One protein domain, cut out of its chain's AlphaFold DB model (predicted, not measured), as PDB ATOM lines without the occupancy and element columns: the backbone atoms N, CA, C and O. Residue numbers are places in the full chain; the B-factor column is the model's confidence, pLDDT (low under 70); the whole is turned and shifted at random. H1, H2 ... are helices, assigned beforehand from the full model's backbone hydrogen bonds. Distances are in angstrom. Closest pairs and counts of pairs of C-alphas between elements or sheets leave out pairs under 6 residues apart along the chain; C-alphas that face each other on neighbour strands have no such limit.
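What this domain is: This is residues 475 to 489 and 659 to 713 of the 727 residues of the protein "von Willebrand factor A domain containing 3A" of Rousettus aegyptiacus (UniProt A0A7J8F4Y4). Three helices run roughly side by side, their centres making a triangle: H1 runs opposite to H2 and H3, and the link from H2 folds back between H2 and H3, on the side away from H1, to reach H3. The long H3 makes the longest axis and runs on past H1. The printed part has 70 residues with three named helices in the order H1, H2, H3 and no named strand; it is all helix, compact, with a radius of gyration of the C-alphas of 12.4 A, and spans 41 by 21 by 19 A.

Where its parts are: Find C-alpha 475 at (116.926, 79.795, 104.360); from there H1 runs to residue 487, 18.6 A away. H2, residues 660 to 671, covers 16.2 A. H3, residues 688 to 713, covers 37.9 A and ends at (101.229, 90.649, 117.388).

How they stand to each other: Look first at Thr 477 and Ala 700, the closest C-alphas of H1 and H3, 6.1 A apart; these helices touch, through residues 690 to 701 alone of H3, at a shallow tilt of 22 degrees, opposite ways. H1 and H2 only just touch, with 3 pairs of C-alphas within 8 A, the closest being Val 481 and Leu 670 at 6.5 A. H2 and H3 are apart. In H1, H2 and H3 every O i to N i+4 pair is within hydrogen-bond range.

The domain as a whole: Residues 490 to 658 are not printed, and C-alphas 489 and 659 stand 13.3 A apart across the cut. The link from H2 to H3 is long, 16 residues. Confidence is under 70 at residues 661 to 662 and 664 to 680.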
ATOM      1  N   LYS A 475     115.726  80.353 105.017       86.12
ATOM      2  CA  LYS A 475     116.926  79.795 104.360       86.12
ATOM      3  C   LYS A 475     117.154  78.328 104.730       86.12
ATOM      4  O   LYS A 475     117.501  77.530 103.861       86.12
ATOM      5  N   VAL A 476     116.937  77.967 105.996       87.44
ATOM      6  CA  VAL A 476     117.043  76.581 106.478       87.44
ATOM      7  C   VAL A 476     115.964  75.696 105.838       87.44
ATOM      8  O   VAL A 476     116.307  74.666 105.260       87.44
ATOM      9  N   THR A 477     114.697  76.126 105.833       85.25
ATOM     10  CA  THR A 477     113.587  75.411 105.176       85.25
ATOM     11  C   THR A 477     113.865  75.197 103.688       85.25
ATOM     12  O   THR A 477     113.775  74.066 103.218       85.25
ATOM     13  N   ARG A 478     114.303  76.234 102.954       84.06
ATOM     14  CA  ARG A 478     114.692  76.106 101.535       84.06
ATOM     15  C   ARG A 478     115.817  75.087 101.326       84.06
ATOM     16  O   ARG A 478     115.770  74.326 100.365       84.06
ATOM     17  N   ARG A 479     116.801  75.005 102.232       86.62
ATOM     18  CA  ARG A 479     117.867  73.993 102.132       86.62
ATOM     19  C   ARG A 479     117.363  72.576 102.416       86.62
ATOM     20  O   ARG A 479     117.815  71.647 101.752       86.62
ATOM     21  N   TYR A 480     116.422  72.406 103.348       88.00
ATOM     22  CA  TYR A 480     115.777  71.112 103.611       88.00
ATOM     23  C   TYR A 480     114.926  70.662 102.411       88.00
ATOM     24  O   TYR A 480     114.982  69.500 102.019       88.00
ATOM     25  N   VAL A 481     114.208  71.597 101.779       84.00
ATOM     26  CA  VAL A 481     113.479  71.396 100.515       84.00
ATOM     27  C   VAL A 481     114.421  70.939  99.396       84.00
ATOM     28  O   VAL A 481     114.156  69.922  98.760       84.00
ATOM     29  N   GLN A 482     115.566  71.604  99.214       84.94
ATOM     30  CA  GLN A 482     116.587  71.190  98.241       84.94
ATOM     31  C   GLN A 482     117.169  69.800  98.546       84.94
ATOM     32  O   GLN A 482     117.364  69.003  97.630       84.94
ATOM     33  N   ARG A 483     117.397  69.463  99.826       89.56
ATOM     34  CA  ARG A 483     117.827  68.112 100.230       89.56
ATOM     35  C   ARG A 483     116.770  67.056  99.882       89.56
ATOM     36  O   ARG A 483     117.128  65.956  99.473       89.56
ATOM     37  N   LEU A 484     115.483  67.392 100.006       87.69
ATOM     38  CA  LEU A 484     114.375  66.501  99.654       87.69
ATOM     39  C   LEU A 484     114.279  66.310  98.133       87.69
ATOM     40  O   LEU A 484     114.166  65.178  97.676       87.69
ATOM     41  N   GLN A 485     114.429  67.383  97.347       85.44
ATOM     42  CA  GLN A 485     114.547  67.308  95.883       85.44
ATOM     43  C   GLN A 485     115.739  66.442  95.445       85.44
ATOM     44  O   GLN A 485     115.608  65.658  94.510       85.44
ATOM     45  N   TRP A 486     116.882  66.535  96.136       88.31
ATOM     46  CA  TRP A 486     118.058  65.703  95.862       88.31
ATOM     47  C   TRP A 486     117.824  64.214  96.165       88.31
ATOM     48  O   TRP A 486     118.244  63.365  95.384       88.31
ATOM     49  N   LEU A 487     117.125  63.872  97.254       89.56
ATOM     50  CA  LEU A 487     116.768  62.477  97.562       89.56
ATOM     51  C   LEU A 487     115.736  61.886  96.586       89.56
ATOM     52  O   LEU A 487     115.714  60.676  96.393       89.56
ATOM     53  N   LEU A 488     114.895  62.723  95.974       86.88
ATOM     54  CA  LEU A 488     113.844  62.311  95.036       86.88
ATOM     55  C   LEU A 488     114.273  62.382  93.554       86.88
ATOM     56  O   LEU A 488     113.431  62.195  92.677       86.88
ATOM     57  N   SER A 489     115.551  62.655  93.257       85.50
ATOM     58  CA  SER A 489     116.069  62.793  91.887       85.50
ATOM     59  C   SER A 489     116.981  61.641  91.460       85.50
ATOM     60  O   SER A 489     117.776  61.135  92.255       85.50
ATOM     61  N   ALA A 659     105.080  57.115  94.933       76.19
ATOM     62  CA  ALA A 659     104.251  56.956  93.734       76.19
ATOM     63  C   ALA A 659     104.293  58.212  92.843       76.19
ATOM     64  O   ALA A 659     104.388  59.330  93.354       76.19
ATOM     65  N   GLU A 660     104.200  58.047  91.521       71.50
ATOM     66  CA  GLU A 660     104.496  59.134  90.573       71.50
ATOM     67  C   GLU A 660     103.535  60.329  90.691       71.50
ATOM     68  O   GLU A 660     103.999  61.469  90.713       71.50
ATOM     69  N   ASP A 661     102.241  60.107  90.948       68.88
ATOM     70  CA  ASP A 661     101.284  61.186  91.254       68.88
ATOM     71  C   ASP A 661     101.699  62.005  92.485       68.88
ATOM     72  O   ASP A 661     101.575  63.231  92.528       68.88
ATOM     73  N   THR A 662     102.229  61.323  93.503       69.44
ATOM     74  CA  THR A 662     102.688  61.953  94.747       69.44
ATOM     75  C   THR A 662     104.028  62.662  94.536       69.44
ATOM     76  O   THR A 662     104.243  63.733  95.101       69.44
ATOM     77  N   LEU A 663     104.911  62.140  93.676       71.69
ATOM     78  CA  LEU A 663     106.125  62.837  93.235       71.69
ATOM     79  C   LEU A 663     105.796  64.124  92.472       71.69
ATOM     80  O   LEU A 663     106.412  65.150  92.753       71.69
ATOM     81  N   LEU A 664     104.819  64.100  91.559       67.56
ATOM     82  CA  LEU A 664     104.364  65.282  90.820       67.56
ATOM     83  C   LEU A 664     103.780  66.342  91.764       67.56
ATOM     84  O   LEU A 664     104.144  67.516  91.670       67.56
ATOM     85  N   GLN A 665     102.949  65.930  92.729       67.19
ATOM     86  CA  GLN A 665     102.445  66.817  93.782       67.19
ATOM     87  C   GLN A 665     103.589  67.425  94.605       67.19
ATOM     88  O   GLN A 665     103.659  68.646  94.737       67.19
ATOM     89  N   ILE A 666     104.525  66.609  95.108       69.56
ATOM     90  CA  ILE A 666     105.699  67.099  95.845       69.56
ATOM     91  C   ILE A 666     106.495  68.084  94.980       69.56
ATOM     92  O   ILE A 666     106.800  69.180  95.440       69.56
ATOM     93  N   HIS A 667     106.797  67.755  93.724       67.44
ATOM     94  CA  HIS A 667     107.582  68.621  92.844       67.44
ATOM     95  C   HIS A 667     106.899  69.979  92.617       67.44
ATOM     96  O   HIS A 667     107.542  71.023  92.759       67.44
ATOM     97  N   GLY A 668     105.586  69.985  92.366       63.53
ATOM     98  CA  GLY A 668     104.784  71.204  92.228       63.53
ATOM     99  C   GLY A 668     104.676  72.042  93.511       63.53
ATOM    100  O   GLY A 668     104.496  73.256  93.429       63.53
ATOM    101  N   LEU A 669     104.818  71.432  94.692       64.25
ATOM    102  CA  LEU A 669     104.886  72.144  95.974       64.25
ATOM    103  C   LEU A 669     106.275  72.736  96.232       64.25
ATOM    104  O   LEU A 669     106.388  73.913  96.568       64.25
ATOM    105  N   LEU A 670     107.335  71.949  96.032       63.94
ATOM    106  CA  LEU A 670     108.714  72.385  96.272       63.94
ATOM    107  C   LEU A 670     109.159  73.472  95.271       63.94
ATOM    108  O   LEU A 670     109.921  74.363  95.644       63.94
ATOM    109  N   THR A 671     108.629  73.464  94.042       58.91
ATOM    110  CA  THR A 671     108.896  74.496  93.017       58.91
ATOM    111  C   THR A 671     108.244  75.844  93.345       58.91
ATOM    112  O   THR A 671     108.833  76.889  93.081       58.91
ATOM    113  N   LYS A 672     107.089  75.851  94.029       59.94
ATOM    114  CA  LYS A 672     106.428  77.081  94.521       59.94
ATOM    115  C   LYS A 672     107.135  77.728  95.723       59.94
ATOM    116  O   LYS A 672     106.685  78.751  96.225       59.94
ATOM    117  N   GLY A 673     108.243  77.148  96.188       56.22
ATOM    118  CA  GLY A 673     109.094  77.682  97.253       56.22
ATOM    119  C   GLY A 673     108.849  77.081  98.641       56.22
ATOM    120  O   GLY A 673     109.758  77.151  99.466       56.22
ATOM    121  N   PHE A 674     107.682  76.467  98.878       57.47
ATOM    122  CA  PHE A 674     107.313  75.680 100.070       57.47
ATOM    123  C   PHE A 674     107.769  76.281 101.415       57.47
ATOM    124  O   PHE A 674     108.471  75.651 102.217       57.47
ATOM    125  N   VAL A 675     107.413  77.545 101.631       56.06
ATOM    126  CA  VAL A 675     107.881  78.377 102.751       56.06
ATOM    127  C   VAL A 675     106.725  78.929 103.582       56.06
ATOM    128  O   VAL A 675     106.940  79.295 104.738       56.06
ATOM    129  N   ASP A 676     105.500  78.946 103.064       59.88
ATOM    130  CA  ASP A 676     104.377  79.545 103.768       59.88
ATOM    131  C   ASP A 676     103.640  78.518 104.638       59.88
ATOM    132  O   ASP A 676     103.757  77.300 104.495       59.88
ATOM    133  N   ALA A 677     102.924  79.011 105.646       56.16
ATOM    134  CA  ALA A 677     102.232  78.151 106.603       56.16
ATOM    135  C   ALA A 677     100.950  77.529 106.022       56.16
ATOM    136  O   ALA A 677     100.506  76.494 106.508       56.16
ATOM    137  N   GLU A 678     100.402  78.152 104.978       59.31
ATOM    138  CA  GLU A 678      99.183  77.737 104.276       59.31
ATOM    139  C   GLU A 678      99.471  76.766 103.114       59.31
ATOM    140  O   GLU A 678      98.543  76.144 102.603       59.31
ATOM    141  N   ASP A 679     100.746  76.560 102.741       66.44
ATOM    142  CA  ASP A 679     101.133  75.464 101.843       66.44
ATOM    143  C   ASP A 679     100.651  74.116 102.436       66.44
ATOM    144  O   ASP A 679     100.776  73.899 103.650       66.44
ATOM    145  N   PRO A 680     100.146  73.159 101.638       68.81
ATOM    146  CA  PRO A 680      99.719  71.863 102.163       68.81
ATOM    147  C   PRO A 680     100.882  71.110 102.829       68.81
ATOM    148  O   PRO A 680     102.064  71.411 102.632       68.81
ATOM    149  N   MET A 681     100.562  70.138 103.680       71.38
ATOM    150  CA  MET A 681     101.585  69.335 104.357       71.38
ATOM    151  C   MET A 681     102.247  68.354 103.385       71.38
ATOM    152  O   MET A 681     101.629  67.905 102.423       71.38
ATOM    153  N   LEU A 682     103.511  68.005 103.651       79.56
ATOM    154  CA  LEU A 682     104.163  66.909 102.932       79.56
ATOM    155  C   LEU A 682     103.435  65.583 103.229       79.56
ATOM    156  O   LEU A 682     102.985  65.391 104.364       79.56
ATOM    157  N   PRO A 683     103.353  64.659 102.254       80.75
ATOM    158  CA  PRO A 683     102.787  63.334 102.478       80.75
ATOM    159  C   PRO A 683     103.613  62.532 103.495       80.75
ATOM    160  O   PRO A 683     104.782  62.823 103.767       80.75
ATOM    161  N   LEU A 684     103.002  61.491 104.061       81.25
ATOM    162  CA  LEU A 684     103.690  60.567 104.959       81.25
ATOM    163  C   LEU A 684     104.626  59.658 104.153       81.25
ATOM    164  O   LEU A 684     104.176  58.839 103.357       81.25
ATOM    165  N   PHE A 685     105.933  59.792 104.376       86.12
ATOM    166  CA  PHE A 685     106.940  58.938 103.750       86.12
ATOM    167  C   PHE A 685     107.193  57.675 104.582       86.12
ATOM    168  O   PHE A 685     107.390  57.750 105.800       86.12
ATOM    169  N   GLU A 686     107.255  56.519 103.912       86.00
ATOM    170  CA  GLU A 686     107.584  55.241 104.553       86.00
ATOM    171  C   GLU A 686     109.093  54.959 104.640       86.00
ATOM    172  O   GLU A 686     109.527  54.301 105.588       86.00
ATOM    173  N   GLY A 687     109.895  55.473 103.701       88.19
ATOM    174  CA  GLY A 687     111.359  55.379 103.725       88.19
ATOM    175  C   GLY A 687     111.997  56.295 104.778       88.19
ATOM    176  O   GLY A 687     111.595  57.451 104.928       88.19
ATOM    177  N   ASP A 688     113.005  55.801 105.497       90.81
ATOM    178  CA  ASP A 688     113.561  56.461 106.685       90.81
ATOM    179  C   ASP A 688     114.204  57.818 106.382       90.81
ATOM    180  O   ASP A 688     113.985  58.784 107.118       90.81
ATOM    181  N   ASP A 689     114.979  57.918 105.298       91.75
ATOM    182  CA  ASP A 689     115.696  59.150 104.956       91.75
ATOM    183  C   ASP A 689     114.745  60.277 104.512       91.75
ATOM    184  O   ASP A 689     114.943  61.436 104.895       91.75
ATOM    185  N   LEU A 690     113.674  59.945 103.783       90.88
ATOM    186  CA  LEU A 690     112.617  60.888 103.402       90.88
ATOM    187  C   LEU A 690     111.773  61.293 104.621       90.88
ATOM    188  O   LEU A 690     111.562  62.481 104.869       90.88
ATOM    189  N   ARG A 691     111.357  60.315 105.439       91.06
ATOM    190  CA  ARG A 691     110.558  60.512 106.658       91.06
ATOM    191  C   ARG A 691     111.246  61.443 107.658       91.06
ATOM    192  O   ARG A 691     110.618  62.379 108.156       91.06
ATOM    193  N   ARG A 692     112.534  61.220 107.940       91.94
ATOM    194  CA  ARG A 692     113.322  62.038 108.885       91.94
ATOM    195  C   ARG A 692     113.448  63.487 108.420       91.94
ATOM    196  O   ARG A 692     113.293  64.400 109.229       91.94
ATOM    197  N   LEU A 693     113.691  63.697 107.127       90.75
ATOM    198  CA  LEU A 693     113.820  65.033 106.552       90.75
ATOM    199  C   LEU A 693     112.472  65.769 106.515       90.75
ATOM    200  O   LEU A 693     112.400  66.922 106.934       90.75
ATOM    201  N   ALA A 694     111.395  65.094 106.106       89.19
ATOM    202  CA  ALA A 694     110.046  65.657 106.099       89.19
ATOM    203  C   ALA A 694     109.582  66.079 107.503       89.19
ATOM    204  O   ALA A 694     109.041  67.169 107.670       89.19
ATOM    205  N   GLN A 695     109.872  65.279 108.537       90.38
ATOM    206  CA  GLN A 695     109.613  65.663 109.929       90.38
ATOM    207  C   GLN A 695     110.355  66.947 110.337       90.38
ATOM    208  O   GLN A 695     109.794  67.768 111.062       90.38
ATOM    209  N   GLU A 696     111.603  67.141 109.901       90.81
ATOM    210  CA  GLU A 696     112.373  68.353 110.214       90.81
ATOM    211  C   GLU A 696     111.887  69.574 109.400       90.81
ATOM    212  O   GLU A 696     111.847  70.681 109.939       90.81
ATOM    213  N   ILE A 697     111.401  69.378 108.165       88.31
ATOM    214  CA  ILE A 697     110.694  70.406 107.373       88.31
ATOM    215  C   ILE A 697     109.405  70.847 108.079       88.31
ATOM    216  O   ILE A 697     109.191  72.044 108.265       88.31
ATOM    217  N   THR A 698     108.565  69.913 108.534       87.00
ATOM    218  CA  THR A 698     107.309  70.239 109.233       87.00
ATOM    219  C   THR A 698     107.562  71.004 110.539       87.00
ATOM    220  O   THR A 698     106.843  71.958 110.839       87.00
ATOM    221  N   LYS A 699     108.632  70.675 111.283       87.88
ATOM    222  CA  LYS A 699     109.082  71.468 112.448       87.88
ATOM    223  C   LYS A 699     109.558  72.871 112.052       87.88
ATOM    224  O   LYS A 699     109.246  73.837 112.743       87.88
ATOM    225  N   ALA A 700     110.289  73.006 110.944       87.56
ATOM    226  CA  ALA A 700     110.748  74.309 110.465       87.56
ATOM    227  C   ALA A 700     109.562  75.205 110.063       87.56
ATOM    228  O   ALA A 700     109.513  76.372 110.451       87.56
ATOM    229  N   ARG A 701     108.562  74.641 109.369       85.06
ATOM    230  CA  ARG A 701     107.325  75.342 108.990       85.06
ATOM    231  C   ARG A 701     106.483  75.753 110.206       85.06
ATOM    232  O   ARG A 701     106.020  76.891 110.247       85.06
ATOM    233  N   SER A 702     106.345  74.908 111.234       84.38
ATOM    234  CA  SER A 702     105.595  75.280 112.449       84.38
ATOM    235  C   SER A 702     106.288  76.375 113.271       84.38
ATOM    236  O   SER A 702     105.628  77.302 113.747       84.38
ATOM    237  N   PHE A 703     107.623  76.352 113.371       85.81
ATOM    238  CA  PHE A 703     108.396  77.440 113.984       85.81
ATOM    239  C   PHE A 703     108.309  78.751 113.183       85.81
ATOM    240  O   PHE A 703     108.319  79.831 113.780       85.81
ATOM    241  N   LEU A 704     108.211  78.674 111.852       84.44
ATOM    242  CA  LEU A 704     108.088  79.835 110.968       84.44
ATOM    243  C   LEU A 704     106.704  80.487 111.071       84.44
ATOM    244  O   LEU A 704     106.621  81.707 111.211       84.44
ATOM    245  N   TRP A 705     105.631  79.687 111.096       83.50
ATOM    246  CA  TRP A 705     104.278  80.169 111.396       83.50
ATOM    247  C   TRP A 705     104.228  80.892 112.746       83.50
ATOM    248  O   TRP A 705     103.778  82.036 112.820       83.50
ATOM    249  N   LEU A 706     104.775  80.270 113.797       82.31
ATOM    250  CA  LEU A 706     104.758  80.832 115.147       82.31
ATOM    251  C   LEU A 706     105.544  82.156 115.234       82.31
ATOM    252  O   LEU A 706     105.065  83.122 115.827       82.31
ATOM    253  N   ALA A 707     106.704  82.257 114.575       82.81
ATOM    254  CA  ALA A 707     107.471  83.503 114.513       82.81
ATOM    255  C   ALA A 707     106.765  84.615 113.712       82.81
ATOM    256  O   ALA A 707     106.795  85.779 114.118       82.81
ATOM    257  N   ARG A 708     106.087  84.277 112.607       84.06
ATOM    258  CA  ARG A 708     105.275  85.232 111.832       84.06
ATOM    259  C   ARG A 708     104.053  85.717 112.630       84.06
ATOM    260  O   ARG A 708     103.753  86.911 112.607       84.06
ATOM    261  N   ALA A 709     103.416  84.842 113.410       81.44
ATOM    262  CA  ALA A 709     102.357  85.222 114.346       81.44
ATOM    263  C   ALA A 709     102.868  86.205 115.420       81.44
ATOM    264  O   ALA A 709     102.234  87.236 115.660       81.44
ATOM    265  N   PHE A 710     104.052  85.955 115.998       76.31
ATOM    266  CA  PHE A 710     104.689  86.870 116.957       76.31
ATOM    267  C   PHE A 710     104.998  88.241 116.337       76.31
ATOM    268  O   PHE A 710     104.725  89.267 116.961       76.31
ATOM    269  N   ARG A 711     105.508  88.277 115.095       81.56
ATOM    270  CA  ARG A 711     105.732  89.528 114.349       81.56
ATOM    271  C   ARG A 711     104.432  90.322 114.181       81.56
ATOM    272  O   ARG A 711     104.421  91.516 114.463       81.56
ATOM    273  N   SER A 712     103.337  89.667 113.784       80.38
ATOM    274  CA  SER A 712     102.028  90.323 113.626       80.38
ATOM    275  C   SER A 712     101.494  90.895 114.947       80.38
ATOM    276  O   SER A 712     100.998  92.019 114.973       80.38
ATOM    277  N   GLN A 713     101.635  90.167 116.061       75.88
ATOM    278  CA  GLN A 713     101.229  90.649 117.388       75.88
ATOM    279  C   GLN A 713     102.055  91.853 117.864       75.88
ATOM    280  O   GLN A 713     101.497  92.782 118.445       75.88
TER     281      GLN A 713